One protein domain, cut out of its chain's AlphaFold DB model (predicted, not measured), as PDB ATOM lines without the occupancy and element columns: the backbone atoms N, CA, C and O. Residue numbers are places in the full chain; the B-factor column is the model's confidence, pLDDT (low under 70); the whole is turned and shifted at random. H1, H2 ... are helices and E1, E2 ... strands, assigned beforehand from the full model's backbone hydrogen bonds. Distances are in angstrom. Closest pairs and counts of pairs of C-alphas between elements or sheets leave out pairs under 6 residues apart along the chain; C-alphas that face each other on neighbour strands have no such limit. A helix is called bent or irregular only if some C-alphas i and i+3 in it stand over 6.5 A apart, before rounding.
ATOM      1  N   ILE A 238     137.308  60.611 114.956       82.62
ATOM      2  CA  ILE A 238     137.435  60.944 113.530       82.62
ATOM      3  C   ILE A 238     137.015  59.769 112.631       82.62
ATOM      4  O   ILE A 238     136.494  59.973 111.535       82.62
ATOM      5  N   LYS A 239     137.203  58.525 113.098       86.19
ATOM      6  CA  LYS A 239     136.729  57.319 112.402       86.19
ATOM      7  C   LYS A 239     135.201  57.307 112.302       86.19
ATOM      8  O   LYS A 239     134.677  57.156 111.202       86.19
ATOM      9  N   ILE A 240     134.503  57.536 113.417       88.88
ATOM     10  CA  ILE A 240     133.033  57.571 113.462       88.88
ATOM     11  C   ILE A 240     132.499  58.708 112.587       88.88
ATOM     12  O   ILE A 240     131.589  58.499 111.790       88.88
ATOM     13  N   SER A 241     133.115  59.888 112.653       83.12
ATOM     14  CA  SER A 241     132.739  61.031 111.817       83.12
ATOM     15  C   SER A 241     132.786  60.730 110.315       83.12
ATOM     16  O   SER A 241     131.884  61.129 109.582       83.12
ATOM     17  N   LYS A 242     133.805  59.997 109.847       82.25
ATOM     18  CA  LYS A 242     133.907  59.575 108.438       82.25
ATOM     19  C   LYS A 242     132.809  58.585 108.049       82.25
ATOM     20  O   LYS A 242     132.278  58.688 106.948       82.25
ATOM     21  N   ILE A 243     132.465  57.661 108.946       87.75
ATOM     22  CA  ILE A 243     131.388  56.685 108.732       87.75
ATOM     23  C   ILE A 243     130.042  57.403 108.603       87.75
ATOM     24  O   ILE A 243     129.342  57.201 107.613       87.75
ATOM     25  N   ILE A 244     129.715  58.293 109.547       87.56
ATOM     26  CA  ILE A 244     128.479  59.095 109.511       87.56
ATOM     27  C   ILE A 244     128.363  59.832 108.180       87.56
ATOM     28  O   ILE A 244     127.311  59.841 107.554       87.56
ATOM     29  N   LEU A 245     129.460  60.424 107.723       81.69
ATOM     30  CA  LEU A 245     129.480  61.215 106.506       81.69
ATOM     31  C   LEU A 245     129.332  60.390 105.227       81.69
ATOM     32  O   LEU A 245     128.658  60.820 104.290       81.69
ATOM     33  N   PHE A 246     129.931  59.202 105.193       83.69
ATOM     34  CA  PHE A 246     129.719  58.242 104.117       83.69
ATOM     35  C   PHE A 246     128.234  57.869 104.014       83.69
ATOM     36  O   PHE A 246     127.638  58.031 102.949       83.69
ATOM     37  N   PHE A 247     127.611  57.479 105.131       88.50
ATOM     38  CA  PHE A 247     126.187  57.140 105.155       88.50
ATOM     39  C   PHE A 247     125.282  58.336 104.859       88.50
ATOM     40  O   PHE A 247     124.312  58.183 104.126       88.50
ATOM     41  N   ALA A 248     125.613  59.532 105.349       87.56
ATOM     42  CA  ALA A 248     124.870  60.748 105.035       87.56
ATOM     43  C   ALA A 248     124.919  61.060 103.534       87.56
ATOM     44  O   ALA A 248     123.898  61.397 102.945       87.56
ATOM     45  N   THR A 249     126.080  60.889 102.896       84.12
ATOM     46  CA  THR A 249     126.225  61.091 101.446       84.12
ATOM     47  C   THR A 249     125.370  60.091 100.672       84.12
ATOM     48  O   THR A 249     124.643  60.494  99.765       84.12
ATOM     49  N   ILE A 250     125.405  58.807 101.056       87.31
ATOM     50  CA  ILE A 250     124.556  57.772 100.453       87.31
ATOM     51  C   ILE A 250     123.084  58.130 100.627       87.31
ATOM     52  O   ILE A 250     122.373  58.166  99.632       87.31
ATOM     53  N   LEU A 251     122.654  58.445 101.851       90.44
ATOM     54  CA  LEU A 251     121.263  58.762 102.172       90.44
ATOM     55  C   LEU A 251     120.752  59.948 101.353       90.44
ATOM     56  O   LEU A 251     119.643  59.916 100.827       90.44
ATOM     57  N   ILE A 252     121.570  60.989 101.223       88.69
ATOM     58  CA  ILE A 252     121.233  62.179 100.449       88.69
ATOM     59  C   ILE A 252     121.067  61.834  98.966       88.69
ATOM     60  O   ILE A 252     120.053  62.196  98.369       88.69
ATOM     61  N   VAL A 253     122.020  61.108  98.375       87.75
ATOM     62  CA  VAL A 253     121.945  60.708  96.961       87.75
ATOM     63  C   VAL A 253     120.765  59.760  96.730       87.75
ATOM     64  O   VAL A 253     119.990  59.960  95.793       87.75
ATOM     65  N   SER A 254     120.570  58.774  97.607       89.00
ATOM     66  CA  SER A 254     119.465  57.824  97.503       89.00
ATOM     67  C   SER A 254     118.115  58.500  97.705       89.00
ATOM     68  O   SER A 254     117.164  58.116  97.039       89.00
ATOM     69  N   SER A 255     118.011  59.528  98.557       89.81
ATOM     70  CA  SER A 255     116.745  60.235  98.800       89.81
ATOM     71  C   SER A 255     116.159  60.852  97.531       89.81
ATOM     72  O   SER A 255     114.945  60.845  97.356       89.81
ATOM     73  N   VAL A 256     117.008  61.313  96.609       89.81
ATOM     74  CA  VAL A 256     116.573  61.879  95.326       89.81
ATOM     75  C   VAL A 256     116.022  60.799  94.398       89.81
ATOM     76  O   VAL A 256     114.995  60.994  93.752       89.81
ATOM     77  N   ILE A 257     116.678  59.639  94.368       88.88
ATOM     78  CA  ILE A 257     116.230  58.485  93.585       88.88
ATOM     79  C   ILE A 257     114.912  57.950  94.159       88.88
ATOM     80  O   ILE A 257     113.956  57.735  93.419       88.88
ATOM     81  N   LEU A 258     114.835  57.795  95.482       91.06
ATOM     82  CA  LEU A 258     113.622  57.359  96.171       91.06
ATOM     83  C   LEU A 258     112.472  58.348  95.958       91.06
ATOM     84  O   LEU A 258     111.351  57.919  95.705       91.06
ATOM     85  N   PHE A 259     112.744  59.655  96.008       90.50
ATOM     86  CA  PHE A 259     111.753  60.685  95.703       90.50
ATOM     87  C   PHE A 259     111.146  60.471  94.314       90.50
ATOM     88  O   PHE A 259     109.929  60.451  94.184       90.50
ATOM     89  N   TYR A 260     111.972  60.246  93.292       90.44
ATOM     90  CA  TYR A 260     111.478  60.037  91.933       90.44
ATOM     91  C   TYR A 260     110.580  58.798  91.797       90.44
ATOM     92  O   TYR A 260     109.515  58.886  91.195       90.44
ATOM     93  N   TYR A 261     110.987  57.659  92.365       90.94
ATOM     94  CA  TYR A 261     110.260  56.398  92.174       90.94
ATOM     95  C   TYR A 261     109.035  56.232  93.075       90.94
ATOM     96  O   TYR A 261     108.075  55.581  92.675       90.94
ATOM     97  N   PHE A 262     109.062  56.783  94.291       92.19
ATOM     98  CA  PHE A 262     108.038  56.500  95.302       92.19
ATOM     99  C   PHE A 262     107.098  57.673  95.583       92.19
ATOM    100  O   PHE A 262     106.085  57.482  96.256       92.19
ATOM    101  N   VAL A 263     107.401  58.883  95.102       91.38
ATOM    102  CA  VAL A 263     106.581  60.065  95.390       91.38
ATOM    103  C   VAL A 263     105.758  60.457  94.172       91.38
ATOM    104  O   VAL A 263     106.226  61.144  93.265       91.38
ATOM    105  N   ASP A 264     104.473  60.104  94.199       92.56
ATOM    106  CA  ASP A 264     103.497  60.744  93.324       92.56
ATOM    107  C   ASP A 264     103.145  62.140  93.856       92.56
ATOM    108  O   ASP A 264     102.399  62.309  94.828       92.56
ATOM    109  N   ILE A 265     103.684  63.161  93.190       90.56
ATOM    110  CA  ILE A 265     103.478  64.562  93.559       90.56
ATOM    111  C   ILE A 265     101.997  64.967  93.546       90.56
ATOM    112  O   ILE A 265     101.609  65.807  94.355       90.56
ATOM    113  N   HIS A 266     101.152  64.359  92.703       88.31
ATOM    114  CA  HIS A 266      99.728  64.707  92.640       88.31
ATOM    115  C   HIS A 266      98.985  64.202  93.876       88.31
ATOM    116  O   HIS A 266      98.221  64.951  94.491       88.31
ATOM    117  N   THR A 267      99.274  62.970  94.303       91.19
ATOM    118  CA  THR A 267      98.784  62.431  95.576       91.19
ATOM    119  C   THR A 267      99.249  63.283  96.759       91.19
ATOM    120  O   THR A 267      98.445  63.590  97.642       91.19
ATOM    121  N   VAL A 268     100.509  63.734  96.766       89.88
ATOM    122  CA  VAL A 268     101.027  64.637  97.812       89.88
ATOM    123  C   VAL A 268     100.273  65.970  97.817       89.88
ATOM    124  O   VAL A 268      99.808  66.396  98.873       89.88
ATOM    125  N   PHE A 269     100.082  66.608  96.660       89.00
ATOM    126  CA  PHE A 269      99.353  67.879  96.567       89.00
ATOM    127  C   PHE A 269      97.893  67.756  97.009       89.00
ATOM    128  O   PHE A 269      97.383  68.659  97.667       89.00
ATOM    129  N   LYS A 270      97.233  66.638  96.681       87.12
ATOM    130  CA  LYS A 270      95.848  66.369  97.084       87.12
ATOM    131  C   LYS A 270      95.729  66.091  98.584       87.12
ATOM    132  O   LYS A 270      94.806  66.584  99.222       87.12
ATOM    133  N   LYS A 271      96.646  65.293  99.146       90.38
ATOM    134  CA  LYS A 271      96.601  64.863 100.554       90.38
ATOM    135  C   LYS A 271      96.986  65.982 101.519       90.38
ATOM    136  O   LYS A 271      96.399  66.097 102.589       90.38
ATOM    137  N   PHE A 272      97.956  66.806 101.141       84.06
ATOM    138  CA  PHE A 272      98.447  67.915 101.952       84.06
ATOM    139  C   PHE A 272      97.979  69.235 101.327       84.06
ATOM    140  O   PHE A 272      98.776  69.996 100.780       84.06
ATOM    141  N   GLY A 273      96.666  69.493 101.373       71.25
ATOM    142  CA  GLY A 273      96.019  70.611 100.665       71.25
ATOM    143  C   GLY A 273      96.620  72.003 100.923       71.25
ATOM    144  O   GLY A 273      96.461  72.896 100.095       71.25
ATOM    145  N   THR A 274      97.377  72.183 102.008       82.31
ATOM    146  CA  THR A 274      98.044  73.432 102.412       82.31
ATOM    147  C   THR A 274      99.558  73.450 102.152       82.31
ATOM    148  O   THR A 274     100.322  74.053 102.904       82.31
ATOM    149  N   ILE A 275     100.042  72.806 101.084       83.69
ATOM    150  CA  ILE A 275     101.444  72.970 100.665       83.69
ATOM    151  C   ILE A 275     101.643  74.360 100.023       83.69
ATOM    152  O   ILE A 275     100.928  74.686  99.070       83.69
ATOM    153  N   PRO A 276     102.657  75.145 100.444       83.00
ATOM    154  CA  PRO A 276     102.985  76.420  99.812       83.00
ATOM    155  C   PRO A 276     103.244  76.270  98.301       83.00
ATOM    156  O   PRO A 276     103.988  75.363  97.907       83.00
ATOM    157  N   PRO A 277     102.734  77.170  97.439       81.75
ATOM    158  CA  PRO A 277     102.934  77.077  95.989       81.75
ATOM    159  C   PRO A 277     104.407  76.993  95.565       81.75
ATOM    160  O   PRO A 277     104.753  76.258  94.643       81.75
ATOM    161  N   SER A 278     105.307  77.667  96.288       79.31
ATOM    162  CA  SER A 278     106.753  77.592  96.043       79.31
ATOM    163  C   SER A 278     107.324  76.184  96.247       79.31
ATOM    164  O   SER A 278     108.234  75.777  95.526       79.31
ATOM    165  N   PHE A 279     106.785  75.417  97.198       85.12
ATOM    166  CA  PHE A 279     107.171  74.027  97.421       85.12
ATOM    167  C   PHE A 279     106.580  73.109  96.349       85.12
ATOM    168  O   PHE A 279     107.317  72.286  95.806       85.12
ATOM    169  N   LYS A 280     105.303  73.307  95.973       87.31
ATOM    170  CA  LYS A 280     104.677  72.588  94.846       87.31
ATOM    171  C   LYS A 280     105.512  72.751  93.573       87.31
ATOM    172  O   LYS A 280     105.924  71.763  92.973       87.31
ATOM    173  N   HIS A 281     105.880  73.987  93.243       84.00
ATOM    174  CA  HIS A 281     106.728  74.297  92.093       84.00
ATOM    175  C   HIS A 281     108.099  73.605  92.150       84.00
ATOM    176  O   HIS A 281     108.537  73.027  91.158       84.00
ATOM    177  N   ARG A 282     108.764  73.573  93.311       86.31
ATOM    178  CA  ARG A 282     110.040  72.845  93.460       86.31
ATOM    179  C   ARG A 282     109.882  71.340  93.254       86.31
ATOM    180  O   ARG A 282     110.747  70.737  92.627       86.31
ATOM    181  N   MET A 283     108.794  70.740  93.741       89.25
ATOM    182  CA  MET A 283     108.502  69.322  93.494       89.25
ATOM    183  C   MET A 283     108.250  69.044  92.008       89.25
ATOM    184  O   MET A 283     108.735  68.038  91.498       89.25
ATOM    185  N   CYS A 284     107.561  69.949  91.306       89.19
ATOM    186  CA  CYS A 284     107.370  69.870  89.857       89.19
ATOM    187  C   CYS A 284     108.698  69.883  89.103       89.19
ATOM    188  O   CYS A 284     108.959  68.992  88.297       89.19
ATOM    189  N   ILE A 285     109.558  70.867  89.395       87.94
ATOM    190  CA  ILE A 285     110.879  70.974  88.766       87.94
ATOM    191  C   ILE A 285     111.705  69.724  89.068       87.94
ATOM    192  O   ILE A 285     112.343  69.182  88.168       87.94
ATOM    193  N   ALA A 286     111.691  69.256  90.319       90.50
ATOM    194  CA  ALA A 286     112.401  68.053  90.728       90.50
ATOM    195  C   ALA A 286     111.930  66.826  89.939       90.50
ATOM    196  O   ALA A 286     112.762  66.129  89.363       90.50
ATOM    197  N   LYS A 287     110.613  66.596  89.856       91.00
ATOM    198  CA  LYS A 287     110.034  65.478  89.100       91.00
ATOM    199  C   LYS A 287     110.413  65.552  87.623       91.00
ATOM    200  O   LYS A 287     110.980  64.598  87.105       91.00
ATOM    201  N   TYR A 288     110.201  66.697  86.982       90.75
ATOM    202  CA  TYR A 288     110.523  66.876  85.566       90.75
ATOM    203  C   TYR A 288     112.024  66.734  85.274       90.75
ATOM    204  O   TYR A 288     112.415  66.086  84.308       90.75
ATOM    205  N   SER A 289     112.891  67.268  86.140       91.75
ATOM    206  CA  SER A 289     114.345  67.083  86.011       91.75
ATOM    207  C   SER A 289     114.729  65.605  86.106       91.75
ATOM    208  O   SER A 289     115.612  65.146  85.388       91.75
ATOM    209  N   MET A 290     114.056  64.839  86.967       92.94
ATOM    210  CA  MET A 290     114.302  63.403  87.090       92.94
ATOM    211  C   MET A 290     113.750  62.604  85.900       92.94
ATOM    212  O   MET A 290     114.426  61.689  85.442       92.94
ATOM    213  N   GLU A 291     112.600  62.983  85.336       92.00
ATOM    214  CA  GLU A 291     112.089  62.416  84.074       92.00
ATOM    215  C   GLU A 291     113.057  62.669  82.911       92.00
ATOM    216  O   GLU A 291     113.331  61.784  82.112       92.00
ATOM    217  N   LYS A 292     113.657  63.859  82.838       92.00
ATOM    218  CA  LYS A 292     114.683  64.156  81.829       92.00
ATOM    219  C   LYS A 292     116.027  63.495  82.103       92.00
ATOM    220  O   LYS A 292     116.796  63.250  81.178       92.00
ATOM    221  N   PHE A 293     116.336  63.190  83.356       93.31
ATOM    222  CA  PHE A 293     117.499  62.377  83.685       93.31
ATOM    223  C   PHE A 293     117.348  60.941  83.159       93.31
ATOM    224  O   PHE A 293     118.331  60.392  82.665       93.31
ATOM    225  N   THR A 294     116.153  60.340  83.208       95.06
ATOM    226  CA  THR A 294     115.961  58.961  82.718       95.06
ATOM    227  C   THR A 294     116.103  58.829  81.200       95.06
ATOM    228  O   THR A 294     116.397  57.733  80.730       95.06
ATOM    229  N   GLU A 295     116.000  59.929  80.447       95.44
ATOM    230  CA  GLU A 295     116.307  59.971  79.007       95.44
ATOM    231  C   GLU A 295     117.814  59.790  78.733       95.44
ATOM    232  O   GLU A 295     118.188  59.124  77.771       95.44
ATOM    233  N   ASN A 296     118.688  60.330  79.594       96.50
ATOM    234  CA  ASN A 296     120.148  60.276  79.446       96.50
ATOM    235  C   ASN A 296     120.853  59.955  80.785       96.50
ATOM    236  O   ASN A 296     121.615  60.776  81.304       96.50
ATOM    237  N   PRO A 297     120.660  58.761  81.375       96.19
ATOM    238  CA  PRO A 297     121.012  58.512  82.774       96.19
ATOM    239  C   PRO A 297     122.520  58.502  83.047       96.19
ATOM    240  O   PRO A 297     122.963  58.838  84.143       96.19
ATOM    241  N   PHE A 298     123.351  58.128  82.074       97.12
ATOM    242  CA  PHE A 298     124.796  58.033  82.295       97.12
ATOM    243  C   PHE A 298     125.497  59.385  82.164       97.12
ATOM    244  O   PHE A 298     126.300  59.739  83.025       97.12
ATOM    245  N   THR A 299     125.179  60.130  81.105       96.06
ATOM    246  CA  THR A 299     125.873  61.366  80.710       96.06
ATOM    247  C   THR A 299     125.120  62.639  81.070       96.06
ATOM    248  O   THR A 299     125.714  63.713  81.032       96.06
ATOM    249  N   GLY A 300     123.836  62.536  81.417       96.06
ATOM    250  CA  GLY A 300     122.950  63.681  81.592       96.06
ATOM    251  C   GLY A 300     122.667  64.408  80.280       96.06
ATOM    252  O   GLY A 300     122.977  63.921  79.191       96.06
ATOM    253  N   ASN A 301     122.077  65.594  80.402       94.81
ATOM    254  CA  ASN A 301     121.592  66.404  79.282       94.81
ATOM    255  C   ASN A 301     122.570  67.515  78.851       94.81
ATOM    256  O   ASN A 301     122.257  68.312  77.967       94.81
ATOM    257  N   GLY A 302     123.754  67.584  79.466       93.88
ATOM    258  CA  GLY A 302     124.819  68.525  79.129       93.88
ATOM    259  C   GLY A 302     124.945  69.702  80.099       93.88
ATOM    260  O   GLY A 302     124.043  70.023  80.876       93.88
ATOM    261  N   PHE A 303     126.096  70.373  80.039       91.81
ATOM    262  CA  PHE A 303     126.439  71.496  80.912       91.81
ATOM    263  C   PHE A 303     125.417  72.630  80.794       91.81
ATOM    264  O   PHE A 303     125.192  73.152  79.700       91.81
ATOM    265  N   LYS A 304     124.830  73.052  81.926       88.81
ATOM    266  CA  LYS A 304     123.862  74.163  81.984       88.81
ATOM    267  C   LYS A 304     122.613  73.931  81.118       88.81
ATOM    268  O   LYS A 304     121.880  74.878  80.826       88.81
ATOM    269  N   SER A 305     122.347  72.678  80.749       90.38
ATOM    270  CA  SER A 305     121.182  72.282  79.955       90.38
ATOM    271  C   SER A 305     119.872  72.701  80.613       90.38
ATOM    272  O   SER A 305     118.936  73.047  79.906       90.38
ATOM    273  N   SER A 306     119.825  72.804  81.946       86.44
ATOM    274  CA  SER A 306     118.604  73.133  82.696       86.44
ATOM    275  C   SER A 306     117.925  74.409  82.189       86.44
ATOM    276  O   SER A 306     116.707  74.467  82.105       86.44
ATOM    277  N   ARG A 307     118.701  75.392  81.713       84.19
ATOM    278  CA  ARG A 307     118.172  76.661  81.176       84.19
ATOM    279  C   ARG A 307     117.461  76.560  79.830       84.19
ATOM    280  O   ARG A 307     116.794  77.513  79.443       84.19
ATOM    281  N   PHE A 308     117.664  75.467  79.107       85.75
ATOM    282  CA  PHE A 308     117.161  75.276  77.748       85.75
ATOM    283  C   PHE A 308     115.993  74.285  77.693       85.75
ATOM    284  O   PHE A 308     115.334  74.178  76.664       85.75
ATOM    285  N   TYR A 309     115.706  73.585  78.794       82.12
ATOM    286  CA  TYR A 309     114.610  72.623  78.883       82.12
ATOM    287  C   TYR A 309     113.359  73.297  79.450       82.12
ATOM    288  O   TYR A 309     113.018  73.140  80.621       82.12
ATOM    289  N   ASN A 310     112.646  74.027  78.596       77.19
ATOM    290  CA  ASN A 310     111.322  74.555  78.919       77.19
ATOM    291  C   ASN A 310     110.257  73.678  78.263       77.19
ATOM    292  O   ASN A 310     110.396  73.284  77.107       77.19
ATOM    293  N   THR A 311     109.186  73.379  78.989       71.38
ATOM    294  CA  THR A 311     108.013  72.685  78.447       71.38
ATOM    295  C   THR A 311     106.783  73.566  78.629       71.38
ATOM    296  O   THR A 311     106.664  74.280  79.623       71.38
ATOM    297  N   SER A 312     105.876  73.504  77.656       69.06
ATOM    298  CA  SER A 312     104.553  74.134  77.706       69.06
ATOM    299  C   SER A 312     103.553  73.364  78.572       69.06
ATOM    300  O   SER A 312     102.447  73.841  78.782       69.06
ATOM    301  N   LYS A 313     103.912  72.170  79.064       78.06
ATOM    302  CA  LYS A 313     103.058  71.386  79.964       78.06
ATOM    303  C   LYS A 313     102.967  72.044  81.336       78.06
ATOM    304  O   LYS A 313     103.990  72.298  81.976       78.06
ATOM    305  N   ASP A 314     101.741  72.195  81.807       81.06
ATOM    306  CA  ASP A 314     101.424  72.679  83.144       81.06
ATOM    307  C   ASP A 314     101.672  71.609  84.208       81.06
ATOM    308  O   ASP A 314     101.338  70.437  84.020       81.06
ATOM    309  N   CYS A 315     102.268  71.999  85.337       82.00
ATOM    310  CA  CYS A 315     102.422  71.106  86.484       82.00
ATOM    311  C   CYS A 315     101.228  71.178  87.437       82.00
ATOM    312  O   CYS A 315     100.711  70.148  87.876       82.00
ATOM    313  N   PHE A 316     100.812  72.391  87.797       81.12
ATOM    314  CA  PHE A 316      99.657  72.619  88.657       81.12
ATOM    315  C   PHE A 316      99.047  73.989  88.389       81.12
ATOM    316  O   PHE A 316      99.713  74.892  87.887       81.12
ATOM    317  N   ILE A 317      97.779  74.130  88.759       82.62
ATOM    318  CA  ILE A 317      97.043  75.386  88.676       82.62
ATOM    319  C   ILE A 317      97.077  76.036  90.053       82.62
ATOM    320  O   ILE A 317      96.762  75.394  91.059       82.62
ATOM    321  N   VAL A 318      97.478  77.299  90.081       81.75
ATOM    322  CA  VAL A 318      97.319  78.176  91.235       81.75
ATOM    323  C   VAL A 318      95.945  78.796  91.123       81.75
ATOM    324  O   VAL A 318      95.631  79.403  90.099       81.75
ATOM    325  N   LYS A 319      95.127  78.634  92.156       84.62
ATOM    326  CA  LYS A 319      93.772  79.180  92.147       84.62
ATOM    327  C   LYS A 319      93.765  80.648  92.560       84.62
ATOM    328  O   LYS A 319      94.558  81.072  93.406       84.62
ATOM    329  N   LYS A 320      92.828  81.414  92.013       87.56
ATOM    330  CA  LYS A 320      92.500  82.770  92.448       87.56
ATOM    331  C   LYS A 320      92.286  82.791  93.961       87.56
ATOM    332  O   LYS A 320      91.559  81.966  94.512       87.56
ATOM    333  N   GLY A 321      92.915  83.754  94.625       82.69
ATOM    334  CA  GLY A 321      92.893  83.890  96.081       82.69
ATOM    335  C   GLY A 321      94.027  83.162  96.810       82.69
ATOM    336  O   GLY A 321      94.239  83.445  97.987       82.69
ATOM    337  N   GLU A 322      94.792  82.280  96.155       81.06
ATOM    338  CA  GLU A 322      96.015  81.727  96.751       81.06
ATOM    339  C   GLU A 322      97.131  82.789  96.806       81.06
ATOM    340  O   GLU A 322      97.223  83.667  95.948       81.06
ATOM    341  N   THR A 323      98.003  82.707  97.815       72.12
ATOM    342  CA  THR A 323      99.131  83.637  97.977       72.12
ATOM    343  C   THR A 323     100.421  83.046  97.412       72.12
ATOM    344  O   THR A 323     100.854  81.963  97.816       72.12
ATOM    345  N   ILE A 324     101.089  83.787  96.526       72.44
ATOM    346  CA  ILE A 324     102.418  83.468  95.991       72.44
ATOM    347  C   ILE A 324     103.354  84.639  96.242       72.44
ATOM    348  O   ILE A 324     103.096  85.746  95.782       72.44
ATOM    349  N   ASN A 325     104.467  84.384  96.938       70.06
ATOM    350  CA  ASN A 325     105.452  85.409  97.308       70.06
ATOM    351  C   ASN A 325     104.776  86.643  97.934       70.06
ATOM    352  O   ASN A 325     104.973  87.767  97.476       70.06
ATOM    353  N   ASP A 326     103.907  86.395  98.917       75.06
ATOM    354  CA  ASP A 326     103.127  87.405  99.646       75.06
ATOM    355  C   ASP A 326     102.156  88.239  98.787       75.06
ATOM    356  O   ASP A 326     101.613  89.242  99.249       75.06
ATOM    357  N   LYS A 327     101.878  87.813  97.548       75.19
ATOM    358  CA  LYS A 327     100.875  88.422  96.667       75.19
ATOM    359  C   LYS A 327      99.696  87.485  96.463       75.19
ATOM    360  O   LYS A 327      99.884  86.317  96.131       75.19
ATOM    361  N   ILE A 328      98.489  88.012  96.641       83.25
ATOM    362  CA  ILE A 328      97.254  87.293  96.328       83.25
ATOM    363  C   ILE A 328      97.112  87.227  94.811       83.25
ATOM    364  O   ILE A 328      97.289  88.219  94.103       83.25
ATOM    365  N   VAL A 329      96.822  86.033  94.321       83.88
ATOM    366  CA  VAL A 329      96.654  85.751  92.902       83.88
ATOM    367  C   VAL A 329      95.244  86.159  92.468       83.88
ATOM    368  O   VAL A 329      94.256  85.736  93.069       83.88
ATOM    369  N   ASN A 330      95.143  87.001  91.435       84.06
ATOM    370  CA  ASN A 330      93.874  87.609  91.004       84.06
ATOM    371  C   ASN A 330      93.043  86.725  90.060       84.06
ATOM    372  O   ASN A 330      91.839  86.946  89.921       84.06
ATOM    373  N   GLU A 331      93.668  85.726  89.444       84.25
ATOM    374  CA  GLU A 331      93.065  84.810  88.477       84.25
ATOM    375  C   GLU A 331      93.756  83.448  88.529       84.25
ATOM    376  O   GLU A 331      94.924  83.360  88.905       84.25
ATOM    377  N   ASP A 332      93.035  82.387  88.168       83.50
ATOM    378  CA  ASP A 332      93.636  81.061  88.060       83.50
ATOM    379  C   ASP A 332      94.745  81.104  87.005       83.50
ATOM    380  O   ASP A 332      94.508  81.512  85.868       83.50
ATOM    381  N   PHE A 333      95.951  80.664  87.358       81.69
ATOM    382  CA  PHE A 333      97.029  80.546  86.383       81.69
ATOM    383  C   PHE A 333      97.779  79.235  86.553       81.69
ATOM    384  O   PHE A 333      98.019  78.746  87.661       81.69
ATOM    385  N   ALA A 334      98.141  78.646  85.421       79.56
ATOM    386  CA  ALA A 334      98.884  77.407  85.396       79.56
ATOM    387  C   ALA A 334     100.384  77.685  85.542       79.56
ATOM    388  O   ALA A 334     100.942  78.575  84.897       79.56
ATOM    389  N   ILE A 335     101.041  76.931  86.421       78.31
ATOM    390  CA  ILE A 335     102.490  76.962  86.567       78.31
ATOM    391  C   ILE A 335     103.076  75.854  85.686       78.31
ATOM    392  O   ILE A 335     102.878  74.672  85.997       78.31
ATOM    393  N   PRO A 336     103.823  76.204  84.621       75.38
ATOM    394  CA  PRO A 336     104.438  75.221  83.744       75.38
ATOM    395  C   PRO A 336     105.554  74.457  84.450       75.38
ATOM    396  O   PRO A 336     106.184  74.943  85.396       75.38
ATOM    397  N   TYR A 337     105.855  73.265  83.942       71.62
ATOM    398  CA  TYR A 337     107.097  72.558  84.246       71.62
ATOM    399  C   TYR A 337     108.288  73.338  83.665       71.62
ATOM    400  O   TYR A 337     108.809  73.046  82.595       71.62
ATOM    401  N   ASN A 338     108.738  74.384  84.343       67.19
ATOM    402  CA  ASN A 338     109.835  75.195  83.836       67.19
ATOM    403  C   ASN A 338     111.157  74.793  84.508       67.19
ATOM    404  O   ASN A 338     111.490  75.318  85.570       67.19
ATOM    405  N   ALA A 339     111.930  73.887  83.887       56.72
ATOM    406  CA  ALA A 339     113.298  73.593  84.348       56.72
ATOM    407  C   ALA A 339     114.290  74.725  84.062       56.72
ATOM    408  O   ALA A 339     115.382  74.732  84.643       56.72
ATOM    409  N   GLY A 340     113.898  75.718  83.253       58.84
ATOM    410  CA  GLY A 340     114.608  76.989  83.141       58.84
ATOM    411  C   GLY A 340     114.859  77.631  84.508       58.84
ATOM    412  O   GLY A 340     115.875  78.308  84.699       58.84
ATOM    413  N   PHE A 341     114.012  77.319  85.495       63.59
ATOM    414  CA  PHE A 341     114.333  77.444  86.908       63.59
ATOM    415  C   PHE A 341     114.992  76.153  87.400       63.59
ATOM    416  O   PHE A 341     114.366  75.115  87.570       63.59
ATOM    417  N   HIS A 342     116.300  76.234  87.606       70.00
ATOM    418  CA  HIS A 342     117.147  75.178  88.146       70.00
ATOM    419  C   HIS A 342     116.533  74.449  89.364       70.00
ATOM    420  O   HIS A 342     115.836  75.057  90.175       70.00
ATOM    421  N   SER A 343     116.852  73.164  89.557       69.69
ATOM    422  CA  SER A 343     116.145  72.242  90.467       69.69
ATOM    423  C   SER A 343     116.192  72.531  91.974       69.69
ATOM    424  O   SER A 343     115.712  71.707  92.748       69.69
ATOM    425  N   HIS A 344     116.734  73.665  92.432       80.94
ATOM    426  CA  HIS A 344     116.918  74.027  93.855       80.94
ATOM    427  C   HIS A 344     117.530  72.924  94.737       80.94
ATOM    428  O   HIS A 344     117.409  72.941  95.963       80.94
ATOM    429  N   ASN A 345     118.131  71.934  94.093       89.75
ATOM    430  CA  ASN A 345     118.654  70.723  94.673       89.75
ATOM    431  C   ASN A 345     119.833  70.318  93.808       89.75
ATOM    432  O   ASN A 345     119.674  69.959  92.637       89.75
ATOM    433  N   LEU A 346     121.008  70.401  94.416       91.31
ATOM    434  CA  LEU A 346     122.278  70.149  93.762       91.31
ATOM    435  C   LEU A 346     122.348  68.760  93.119       91.31
ATOM    436  O   LEU A 346     122.821  68.629  91.996       91.31
ATOM    437  N   ILE A 347     121.883  67.727  93.820       93.38
ATOM    438  CA  ILE A 347     121.985  66.339  93.355       93.38
ATOM    439  C   ILE A 347     121.087  66.116  92.147       93.38
ATOM    440  O   ILE A 347     121.539  65.527  91.168       93.38
ATOM    441  N   ILE A 348     119.861  66.646  92.181       93.62
ATOM    442  CA  ILE A 348     118.964  66.613  91.019       93.62
ATOM    443  C   ILE A 348     119.611  67.340  89.840       93.62
ATOM    444  O   ILE A 348     119.591  66.820  88.730       93.62
ATOM    445  N   GLN A 349     120.239  68.498  90.069       93.06
ATOM    446  CA  GLN A 349     120.885  69.241  88.988       93.06
ATOM    447  C   GLN A 349     122.084  68.479  88.408       93.06
ATOM    448  O   GLN A 349     122.248  68.444  87.193       93.06
ATOM    449  N   ILE A 350     122.910  67.850  89.252       94.62
ATOM    450  CA  ILE A 350     124.048  67.038  88.797       94.62
ATOM    451  C   ILE A 350     123.556  65.839  87.986       94.62
ATOM    452  O   ILE A 350     124.092  65.589  86.912       94.62
ATOM    453  N   LEU A 351     122.536  65.123  88.467       95.31
ATOM    454  CA  LEU A 351     121.933  64.014  87.728       95.31
ATOM    455  C   LEU A 351     121.375  64.492  86.386       95.31
ATOM    456  O   LEU A 351     121.689  63.918  85.351       95.31
ATOM    457  N   PHE A 352     120.609  65.577  86.381       94.19
ATOM    458  CA  PHE A 352     120.017  66.116  85.162       94.19
ATOM    459  C   PHE A 352     121.074  66.564  84.137       94.19
ATOM    460  O   PHE A 352     120.954  66.234  82.958       94.19
ATOM    461  N   GLU A 353     122.114  67.297  84.551       94.94
ATOM    462  CA  GLU A 353     123.107  67.867  83.624       94.94
ATOM    463  C   GLU A 353     124.221  66.877  83.244       94.94
ATOM    464  O   GLU A 353     124.711  66.925  82.118       94.94
ATOM    465  N   PHE A 354     124.606  65.973  84.149       96.56
ATOM    466  CA  PHE A 354     125.796  65.118  84.007       96.56
ATOM    467  C   PHE A 354     125.554  63.624  84.255       96.56
ATOM    468  O   PHE A 354     126.494  62.826  84.174       96.56
ATOM    469  N   GLY A 355     124.331  63.234  84.605       95.94
ATOM    470  CA  GLY A 355     123.968  61.849  84.863       95.94
ATOM    471  C   GLY A 355     124.710  61.235  86.050       95.94
ATOM    472  O   GLY A 355     125.224  61.910  86.952       95.94
ATOM    473  N   VAL A 356     124.787  59.907  86.037       95.81
ATOM    474  CA  VAL A 356     125.502  59.112  87.039       95.81
ATOM    475  C   VAL A 356     126.993  59.458  87.065       95.81
ATOM    476  O   VAL A 356     127.584  59.491  88.147       95.81
ATOM    477  N   PHE A 357     127.611  59.781  85.920       95.94
ATOM    478  CA  PHE A 357     129.018  60.195  85.904       95.94
ATOM    479  C   PHE A 357     129.253  61.467  86.717       95.94
ATOM    480  O   PHE A 357     130.210  61.523  87.495       95.94
ATOM    481  N   GLY A 358     128.353  62.447  86.614       94.94
ATOM    482  CA  GLY A 358     128.392  63.643  87.452       94.94
ATOM    483  C   GLY A 358     128.361  63.323  88.942       94.94
ATOM    484  O   GLY A 358     129.163  63.863  89.704       94.94
ATOM    485  N   ILE A 359     127.487  62.403  89.360       93.69
ATOM    486  CA  ILE A 359     127.390  61.980  90.763       93.69
ATOM    487  C   ILE A 359     128.651  61.257  91.228       93.69
ATOM    488  O   ILE A 359     129.131  61.540  92.323       93.69
ATOM    489  N   ILE A 360     129.231  60.377  90.410       91.94
ATOM    490  CA  ILE A 360     130.490  59.695  90.749       91.94
ATOM    491  C   ILE A 360     131.606  60.720  90.973       91.94
ATOM    492  O   ILE A 360     132.304  60.662  91.989       91.94
ATOM    493  N   VAL A 361     131.751  61.684  90.058       91.56
ATOM    494  CA  VAL A 361     132.746  62.760  90.181       91.56
ATOM    495  C   VAL A 361     132.473  63.600  91.427       91.56
ATOM    496  O   VAL A 361     133.394  63.870  92.198       91.56
ATOM    497  N   PHE A 362     131.216  63.965  91.672       88.56
ATOM    498  CA  PHE A 362     130.818  64.737  92.844       88.56
ATOM    499  C   PHE A 362     131.135  64.010  94.158       88.56
ATOM    500  O   PHE A 362     131.800  64.575  95.025       88.56
ATOM    501  N   VAL A 363     130.733  62.743  94.297       87.62
ATOM    502  CA  VAL A 363     131.013  61.918  95.484       87.62
ATOM    503  C   VAL A 363     132.518  61.761  95.683       87.62
ATOM    504  O   VAL A 363     133.007  61.919  96.802       87.62
ATOM    505  N   PHE A 364     133.276  61.521  94.612       86.50
ATOM    506  CA  PHE A 364     134.733  61.456  94.684       86.50
ATOM    507  C   PHE A 364     135.340  62.773  95.189       86.50
ATOM    508  O   PHE A 364     136.185  62.748  96.086       86.50
ATOM    509  N   LEU A 365     134.891  63.923  94.673       84.25
ATOM    510  CA  LEU A 365     135.338  65.240  95.135       84.25
ATOM    511  C   LEU A 365     134.996  65.470  96.609       84.25
ATOM    512  O   LEU A 365     135.853  65.943  97.359       84.25
ATOM    513  N   MET A 366     133.796  65.086  97.050       82.62
ATOM    514  CA  MET A 366     133.408  65.179  98.459       82.62
ATOM    515  C   MET A 366     134.305  64.302  99.333       82.62
ATOM    516  O   MET A 366     134.877  64.793 100.304       82.62
ATOM    517  N   ILE A 367     134.532  63.039  98.960       82.69
ATOM    518  CA  ILE A 367     135.445  62.140  99.683       82.69
ATOM    519  C   ILE A 367     136.852  62.742  99.761       82.69
ATOM    520  O   ILE A 367     137.468  62.721 100.827       82.69
ATOM    521  N   ARG A 368     137.367  63.314  98.666       82.56
ATOM    522  CA  ARG A 368     138.685  63.968  98.648       82.56
ATOM    523  C   ARG A 368     138.743  65.174  99.579       82.56
ATOM    524  O   ARG A 368     139.715  65.305 100.321       82.56
ATOM    525  N   LEU A 369     137.709  66.011  99.585       78.50
ATOM    526  CA  LEU A 369     137.590  67.142 100.507       78.50
ATOM    527  C   LEU A 369     137.612  66.689 101.967       78.50
ATOM    528  O   LEU A 369     138.343  67.241 102.786       78.50
ATOM    529  N   ILE A 370     136.873  65.629 102.273       79.44
ATOM    530  CA  ILE A 370     136.799  65.037 103.610       79.44
ATOM    531  C   ILE A 370     138.144  64.437 104.021       79.44
ATOM    532  O   ILE A 370     138.570  64.590 105.163       79.44
ATOM    533  N   GLN A 371     138.835  63.762 103.104       78.88
ATOM    534  CA  GLN A 371     140.158  63.190 103.356       78.88
ATOM    535  C   GLN A 371     141.211  64.263 103.644       78.88
ATOM    536  O   GLN A 371     142.126  64.010 104.428       78.88
ATOM    537  N   GLN A 372     141.076  65.459 103.056       78.19
ATOM    538  CA  GLN A 372     141.931  66.595 103.402       78.19
ATOM    539  C   GLN A 372     141.690  67.086 104.832       78.19
ATOM    540  O   GLN A 372     142.596  67.677 105.423       78.19
ATOM    541  N   ILE A 373     140.539  66.772 105.439       80.06
ATOM    542  CA  ILE A 373     140.314  66.937 106.876       80.06
ATOM    543  C   ILE A 373     141.163  65.937 107.657       80.06
ATOM    544  O   ILE A 373     140.744  64.840 108.018       80.06
ATOM    545  N   ASN A 374     142.418  66.350 107.851       71.25
ATOM    546  CA  ASN A 374     143.497  65.538 108.374       71.25
ATOM    547  C   ASN A 374     143.128  64.952 109.752       71.25
ATOM    548  O   ASN A 374     142.888  65.712 110.693       71.25
ATOM    549  N   PRO A 375     143.127  63.614 109.900       63.94
ATOM    550  CA  PRO A 375     142.838  62.957 111.166       63.94
ATOM    551  C   PRO A 375     143.907  63.174 112.247       63.94
ATOM    552  O   PRO A 375     143.642  62.906 113.410       63.94
ATOM    553  N   SER A 376     145.102  63.667 111.911       63.44
ATOM    554  CA  SER A 376     146.141  63.975 112.907       63.44
ATOM    555  C   SER A 376     145.862  65.259 113.705       63.44
ATOM    556  O   SER A 376     146.737  65.748 114.415       63.44
ATOM    557  N   GLN A 377     144.695  65.873 113.516       71.50
ATOM    558  CA  GLN A 377     144.295  67.097 114.196       71.50
ATOM    559  C   GLN A 377     143.509  66.784 115.468       71.50
ATOM    560  O   GLN A 377     142.912  65.720 115.606       71.50
ATOM    561  N   THR A 378     143.474  67.744 116.394       83.00
ATOM    562  CA  THR A 378     142.627  67.620 117.585       83.00
ATOM    563  C   THR A 378     141.147  67.486 117.179       83.00
ATOM    564  O   THR A 378     140.746  68.071 116.163       83.00
ATOM    565  N   PRO A 379     140.304  66.792 117.971       84.06
ATOM    566  CA  PRO A 379     138.869  66.671 117.692       84.06
ATOM    567  C   PRO A 379     138.175  68.020 117.462       84.06
ATOM    568  O   PRO A 379     137.342  68.145 116.570       84.06
ATOM    569  N   LYS A 380     138.575  69.072 118.192       83.38
ATOM    570  CA  LYS A 380     138.037  70.435 118.029       83.38
ATOM    571  C   LYS A 380     138.387  71.043 116.671       83.38
ATOM    572  O   LYS A 380     137.528  71.606 115.999       83.38
ATOM    573  N   THR A 381     139.643  70.911 116.242       83.50
ATOM    574  CA  THR A 381     140.089  71.414 114.934       83.50
ATOM    575  C   THR A 381     139.401  70.668 113.790       83.50
ATOM    576  O   THR A 381     138.995  71.291 112.807       83.50
ATOM    577  N   PHE A 382     139.246  69.348 113.929       85.25
ATOM    578  CA  PHE A 382     138.495  68.522 112.987       85.25
ATOM    579  C   PHE A 382     137.030  68.974 112.909       85.25
ATOM    580  O   PHE A 382     136.542  69.259 111.815       85.25
ATOM    581  N   ALA A 383     136.369  69.129 114.059       87.88
ATOM    582  CA  ALA A 383     134.986  69.584 114.155       87.88
ATOM    583  C   ALA A 383     134.777  70.947 113.494       87.88
ATOM    584  O   ALA A 383     133.868  71.085 112.686       87.88
ATOM    585  N   LEU A 384     135.650  71.930 113.748       86.12
ATOM    586  CA  LEU A 384     135.547  73.250 113.117       86.12
ATOM    587  C   LEU A 384     135.598  73.147 111.588       86.12
ATOM    588  O   LEU A 384     134.734  73.676 110.889       86.12
ATOM    589  N   LYS A 385     136.624  72.475 111.061       85.31
ATOM    590  CA  LYS A 385     136.807  72.306 109.613       85.31
ATOM    591  C   LYS A 385     135.622  71.583 108.986       85.31
ATOM    592  O   LYS A 385     135.201  71.940 107.886       85.31
ATOM    593  N   PHE A 386     135.086  70.598 109.697       87.44
ATOM    594  CA  PHE A 386     133.905  69.875 109.275       87.44
ATOM    595  C   PHE A 386     132.649  70.754 109.286       87.44
ATOM    596  O   PHE A 386     131.912  70.744 108.308       87.44
ATOM    597  N   THR A 387     132.431  71.579 110.311       89.69
ATOM    598  CA  THR A 387     131.308  72.531 110.360       89.69
ATOM    599  C   THR A 387     131.362  73.535 109.211       89.69
ATOM    600  O   THR A 387     130.337  73.822 108.599       89.69
ATOM    601  N   VAL A 388     132.551  74.033 108.856       86.94
ATOM    602  CA  VAL A 388     132.707  74.909 107.683       86.94
ATOM    603  C   VAL A 388     132.342  74.165 106.396       86.94
ATOM    604  O   VAL A 388     131.586  74.693 105.583       86.94
ATOM    605  N   PHE A 389     132.831  72.933 106.221       87.44
ATOM    606  CA  PHE A 389     132.453  72.092 105.082       87.44
ATOM    607  C   PHE A 389     130.935  71.867 105.026       87.44
ATOM    608  O   PHE A 389     130.330  72.091 103.982       87.44
ATOM    609  N   TYR A 390     130.316  71.501 106.152       89.88
ATOM    610  CA  TYR A 390     128.872  71.316 106.293       89.88
ATOM    611  C   TYR A 390     128.097  72.566 105.874       89.88
ATOM    612  O   TYR A 390     127.146  72.459 105.108       89.88
ATOM    613  N   ASN A 391     128.527  73.755 106.297       89.06
ATOM    614  CA  ASN A 391     127.850  75.002 105.944       89.06
ATOM    615  C   ASN A 391     127.874  75.271 104.445       89.06
ATOM    616  O   ASN A 391     126.839  75.578 103.856       89.06
ATOM    617  N   ILE A 392     129.041  75.118 103.822       85.81
ATOM    618  CA  ILE A 392     129.192  75.289 102.373       85.81
ATOM    619  C   ILE A 392     128.334  74.261 101.641       85.81
ATOM    620  O   ILE A 392     127.591  74.614 100.728       85.81
ATOM    621  N   PHE A 393     128.404  73.005 102.075       87.31
ATOM    622  CA  PHE A 393     127.662  71.904 101.484       87.31
ATOM    623  C   PHE A 393     126.153  72.132 101.584       87.31
ATOM    624  O   PHE A 393     125.472  72.121 100.566       87.31
ATOM    625  N   MET A 394     125.626  72.439 102.767       88.81
ATOM    626  CA  MET A 394     124.199  72.698 102.957       88.81
ATOM    627  C   MET A 394     123.718  73.906 102.155       88.81
ATOM    628  O   MET A 394     122.677  73.831 101.508       88.81
ATOM    629  N   LEU A 395     124.477  75.005 102.126       85.19
ATOM    630  CA  LEU A 395     124.131  76.153 101.280       85.19
ATOM    631  C   LEU A 395     124.091  75.774  99.798       85.19
ATOM    632  O   LEU A 395     123.237  76.272  99.063       85.19
ATOM    633  N   TYR A 396     124.986  74.884  99.369       84.81
ATOM    634  CA  TYR A 396     125.028  74.409  97.994       84.81
ATOM    635  C   TYR A 396     123.854  73.490  97.661       84.81
ATOM    636  O   TYR A 396     123.264  73.614  96.591       84.81
ATOM    637  N   PHE A 397     123.464  72.630  98.603       86.75
ATOM    638  CA  PHE A 397     122.352  71.695  98.449       86.75
ATOM    639  C   PHE A 397     121.032  72.377  98.133       86.75
ATOM    640  O   PHE A 397     120.287  71.877  97.301       86.75
ATOM    641  N   PHE A 398     120.778  73.526  98.749       83.31
ATOM    642  CA  PHE A 398     119.577  74.328  98.512       83.31
ATOM    643  C   PHE A 398     119.842  75.515  97.578       83.31
ATOM    644  O   PHE A 398     119.097  76.511  97.566       83.31
ATOM    645  N   SER A 399     120.946  75.475  96.828       83.06
ATOM    646  CA  SER A 399     121.218  76.541  95.887       83.06
ATOM    647  C   SER A 399     120.320  76.476  94.662       83.06
ATOM    648  O   SER A 399     119.834  75.409  94.310       83.06
ATOM    649  N   TYR A 400     120.101  77.626  94.016       78.69
ATOM    650  CA  TYR A 400     119.359  77.659  92.764       78.69
ATOM    651  C   TYR A 400     120.177  76.953  91.691       78.69
ATOM    652  O   TYR A 400     119.665  76.033  91.087       78.69
ATOM    653  N   SER A 401     121.453  77.310  91.498       84.19
ATOM    654  CA  SER A 401     122.285  76.701  90.457       84.19
ATOM    655  C   SER A 401     123.630  76.207  90.976       84.19
ATOM    656  O   SER A 401     124.295  76.879  91.769       84.19
ATOM    657  N   LEU A 402     124.086  75.090  90.414       84.69
ATOM    658  CA  LEU A 402     125.461  74.602  90.515       84.69
ATOM    659  C   LEU A 402     126.480  75.644  90.009       84.69
ATOM    660  O   LEU A 402     127.604  75.708  90.509       84.69
ATOM    661  N   TRP A 403     126.052  76.496  89.069       86.31
ATOM    662  CA  TRP A 403     126.876  77.477  88.353       86.31
ATOM    663  C   TRP A 403     126.802  78.901  88.905       86.31
ATOM    664  O   TRP A 403     127.223  79.843  88.228       86.31
ATOM    665  N   GLU A 404     126.230  79.110  90.092       83.12
ATOM    666  CA  GLU A 404     126.226  80.450  90.672       83.12
ATOM    667  C   GLU A 404     127.645  80.853  91.083       83.12
ATOM    668  O   GLU A 404     128.298  80.186  91.890       83.12
ATOM    669  N   GLY A 405     128.119  81.980  90.541       82.69
ATOM    670  CA  GLY A 405     129.491  82.443  90.750       82.69
ATOM    671  C   GLY A 405     129.854  82.617  92.226       82.69
ATOM    672  O   GLY A 405     130.974  82.310  92.614       82.69
ATOM    673  N   TRP A 406     128.903  83.026  93.074       79.38
ATOM    674  CA  TRP A 406     129.160  83.187  94.508       79.38
ATOM    675  C   TRP A 406     129.483  81.856  95.198       79.38
ATOM    676  O   TRP A 406     130.327  81.837  96.087       79.38
ATOM    677  N   ILE A 407     128.892  80.737  94.773       78.56
ATOM    678  CA  ILE A 407     129.182  79.426  95.371       78.56
ATOM    679  C   ILE A 407     130.555  78.944  94.949       78.56
ATOM    680  O   ILE A 407     131.339  78.492  95.782       78.56
ATOM    681  N   ILE A 408     130.858  79.085  93.660       80.06
ATOM    682  CA  ILE A 408     132.171  78.743  93.122       80.06
ATOM    683  C   ILE A 408     133.243  79.526  93.891       80.06
ATOM    684  O   ILE A 408     134.207  78.930  94.369       80.06
ATOM    685  N   SER A 409     133.030  80.824  94.126       77.88
ATOM    686  CA  SER A 409     133.924  81.652  94.944       77.88
ATOM    687  C   SER A 409     134.082  81.127  96.373       77.88
ATOM    688  O   SER A 409     135.202  81.060  96.871       77.88
ATOM    689  N   VAL A 410     132.999  80.712  97.037       77.75
ATOM    690  CA  VAL A 410     133.055  80.143  98.398       77.75
ATOM    691  C   VAL A 410     133.867  78.858  98.435       77.75
ATOM    692  O   VAL A 410     134.707  78.688  99.318       77.75
ATOM    693  N   ILE A 411     133.641  77.971  97.469       77.00
ATOM    694  CA  ILE A 411     134.374  76.712  97.341       77.00
ATOM    695  C   ILE A 411     135.864  77.004  97.121       77.00
ATOM    696  O   ILE A 411     136.709  76.449  97.824       77.00
ATOM    697  N   VAL A 412     136.202  77.922  96.212       76.75
ATOM    698  CA  VAL A 412     137.593  78.332  95.951       76.75
ATOM    699  C   VAL A 412     138.241  78.918  97.206       76.75
ATOM    700  O   VAL A 412     139.338  78.503  97.581       76.75
ATOM    701  N   ILE A 413     137.561  79.834  97.898       73.69
ATOM    702  CA  ILE A 413     138.043  80.423  99.155       73.69
ATOM    703  C   ILE A 413     138.282  79.331 100.202       73.69
ATOM    704  O   ILE A 413     139.328  79.326 100.853       73.69
ATOM    705  N   PHE A 414     137.356  78.380 100.337       76.75
ATOM    706  CA  PHE A 414     137.511  77.246 101.240       76.75
ATOM    707  C   PHE A 414     138.776  76.446 100.921       76.75
ATOM    708  O   PHE A 414     139.598  76.242 101.815       76.75
ATOM    709  N   PHE A 415     139.000  76.080  99.654       74.50
ATOM    710  CA  PHE A 415     140.215  75.380  99.224       74.50
ATOM    711  C   PHE A 415     141.498  76.172  99.519       74.50
ATOM    712  O   PHE A 415     142.477  75.603 100.013       74.50
ATOM    713  N   LEU A 416     141.505  77.484  99.256       70.56
ATOM    714  CA  LEU A 416     142.661  78.350  99.514       70.56
ATOM    715  C   LEU A 416     143.000  78.426 101.009       70.56
ATOM    716  O   LEU A 416     144.171  78.317 101.392       70.56
ATOM    717  N   LEU A 417     141.983  78.564 101.861       66.94
ATOM    718  CA  LEU A 417     142.150  78.600 103.315       66.94
ATOM    719  C   LEU A 417     142.613  77.244 103.858       66.94
ATOM    720  O   LEU A 417     143.441  77.190 104.772       66.94
ATOM    721  N   TYR A 418     142.150  76.152 103.253       69.31
ATOM    722  CA  TYR A 418     142.532  74.802 103.642       69.31
ATOM    723  C   TYR A 418     143.997  74.481 103.328       69.31
ATOM    724  O   TYR A 418     144.725  73.959 104.180       69.31
ATOM    725  N   LYS A 419     144.451  74.833 102.119       66.31
ATOM    726  CA  LYS A 419     145.816  74.557 101.649       66.31
ATOM    727  C   LYS A 419     146.862  75.295 102.486       66.31
ATOM    728  O   LYS A 419     147.873  74.700 102.852       66.31
ATOM    729  N   LYS A 420     146.616  76.560 102.844       59.41
ATOM    730  CA  LYS A 420     147.587  77.405 103.566       59.41
ATOM    731  C   LYS A 420     148.024  76.828 104.919       59.41
ATOM    732  O   LYS A 420     149.182  76.974 105.297       59.41
ATOM    733  N   ASN A 421     147.139  76.116 105.614       55.81
ATOM    734  CA  ASN A 421     147.466  75.502 106.904       55.81
ATOM    735  C   ASN A 421     148.395  74.280 106.790       55.81
ATOM    736  O   ASN A 421     149.069  73.949 107.761       55.81
ATOM    737  N   HIS A 422     148.480  73.630 105.624       53.25
ATOM    738  CA  HIS A 422     149.423  72.526 105.406       53.25
ATOM    739  C   HIS A 422     150.856  73.003 105.131       53.25
ATOM    740  O   HIS A 422     151.802  72.330 105.534       53.25
ATOM    741  N   TRP A 423     151.028  74.164 104.489       46.53
ATOM    742  CA  TRP A 423     152.351  74.690 104.129       46.53
ATOM    743  C   TRP A 423     153.153  75.145 105.351       46.53
ATOM    744  O   TRP A 423     154.311  74.762 105.492       46.53
ATOM    745  N   ASN A 424     152.513  75.843 106.294       51.94
ATOM    746  CA  ASN A 424     153.200  76.343 107.490       51.94
ATOM    747  C   ASN A 424     153.745  75.220 108.390       51.94
ATOM    748  O   ASN A 424     154.779  75.397 109.019       51.94
ATOM    749  N   ILE A 425     153.084  74.057 108.449       53.59
ATOM    750  CA  ILE A 425     153.535  72.932 109.290       53.59
ATOM    751  C   ILE A 425     154.767  72.247 108.681       53.59
ATOM    752  O   ILE A 425     155.657  71.809 109.410       53.59
ATOM    753  N   LEU A 426     154.830  72.150 107.349       51.31
ATOM    754  CA  LEU A 426     155.947  71.513 106.651       51.31
ATOM    755  C   LEU A 426     157.190  72.406 106.626       51.31
ATOM    756  O   LEU A 426     158.284  71.898 106.851       51.31
ATOM    757  N   GLU A 427     157.036  73.717 106.419       56.03
ATOM    758  CA  GLU A 427     158.163  74.655 106.506       56.03
ATOM    759  C   GLU A 427     158.708  74.770 107.929       56.03
ATOM    760  O   GLU A 427     159.922  74.741 108.104       56.03
ATOM    761  N   TYR A 428     157.852  74.796 108.957       52.28
ATOM    762  CA  TYR A 428     158.326  74.870 110.342       52.28
ATOM    763  C   TYR A 428     159.167  73.644 110.733       52.28
ATOM    764  O   TYR A 428     160.230  73.792 111.328       52.28
ATOM    765  N   LYS A 429     158.759  72.435 110.313       54.00
ATOM    766  CA  LYS A 429     159.559  71.208 110.505       54.00
ATOM    767  C   LYS A 429     160.864  71.184 109.704       54.00
ATOM    768  O   LYS A 429     161.763  70.429 110.056       54.00
ATOM    769  N   LYS A 430     160.951  71.946 108.611       63.16
ATOM    770  CA  LYS A 430     162.130  71.995 107.737       63.16
ATOM    771  C   LYS A 430     163.126  73.081 108.155       63.16
ATOM    772  O   LYS A 430     164.313  72.903 107.928       63.16
ATOM    773  N   ILE A 431     162.640  74.173 108.750       66.56
ATOM    774  CA  ILE A 431     163.450  75.271 109.307       66.56
ATOM    775  C   ILE A 431     163.975  74.913 110.701       66.56
ATOM    776  O   ILE A 431     165.101  75.259 111.036       66.56
ATOM    777  N   TYR A 432     163.195  74.161 111.478       52.78
ATOM    778  CA  TYR A 432     163.622  73.585 112.750       52.78
ATOM    779  C   TYR A 432     163.609  72.057 112.635       52.78
ATOM    780  O   TYR A 432     162.768  71.403 113.265       52.78
ATOM    781  N   PRO A 433     164.475  71.460 111.789       55.72
ATOM    782  CA  PRO A 433     164.688  70.025 111.854       55.72
ATOM    783  C   PRO A 433     165.178  69.777 113.272       55.72
ATOM    784  O   PRO A 433     166.148  70.396 113.685       55.72
TER     785      PRO A 433
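Overview. This is residues 238 to 433 of the 447 residues of the protein "O-Antigen ligase family protein" of Candidatus Deianiraea vastatrix (UniProt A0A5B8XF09). Four long helical pieces, H1, H5b, H6 and H7, run side by side as a loose bundle along a rod; at one end H3 is set across H1, with the strand hairpin E1 E2 packed on it and H2 beside it. Residues 423 to 433, of which 423 to 431 belong to H7, stick out at the other end. The 196 printed residues, mostly helix, have seven named helices and two named antiparallel strands, in the order H1 H2 H3 H4 E1 E2 H5 H6 H7. The whole is loose, with a radius of gyration of the C-alphas of 20.9 A, spanning 76 by 37 by 31 A.

Arrangement. E1, residues 310 to 318, bends by 68 degrees at residue 313 and forms an antiparallel hairpin with E2, residues 333 to 338; N 315 and O 335 are within hydrogen-bond range at 2.8 A. The closest C-alphas of E2 and H3, residues 277 to 295, are Tyr 337 and Ile 285, 6.1 A. H2, residues 265 to 271, touches H3 in a helical hairpin, closest C-alphas Ile 265 and Met 283, 6.9 A. H5, residues 346 to 372, is one helix by its hydrogen bonds but bent, with C-alphas 353 and 356 9.7 A apart; its arms are H5a, residues 346 to 353, and H5b, residues 356 to 372. H5a touches H3, closest C-alphas Phe 352 and Phe 293, 4.7 A, and H4, residues 305 to 308, closest C-alphas Glu 353 and Ser 305, 6.1 A. H1, residues 238 to 262, only just touches H5a, with 3 pairs of C-alphas within 8 A, closest Val 253 and Ile 347, 6.7 A. H6, residues 379 to 397, and H7, residues 405 to 431, form a helical hairpin and only just touch, with 3 such pairs, closest Tyr 396 and Ile 407, 7.0 A. Every O i to N i+4 pair is within hydrogen-bond range in H2, H5a, H5b and H6, against 19 of 21 in H1, 14 of 15 in H3 and 17 of 23 in H7; H4 is too short for one.

Along the chain. H1 begins at C-alpha 238 (137.435, 60.944, 113.530) and is 34.9 A long; H7, 39.4 A long, ends at C-alpha 431 (163.450, 75.271, 109.307). H3 measures 27.6 A, H6 25.9 A, H5b 24.4 A and E1 19.0 A.

Size, cuts and confidence. The farthest C-alphas, Glu 331 and Pro 433, are 76.8 A apart. The printed part has no cut; the link E1 to E2 is long. Residues under pLDDT 70 include 417 to 433.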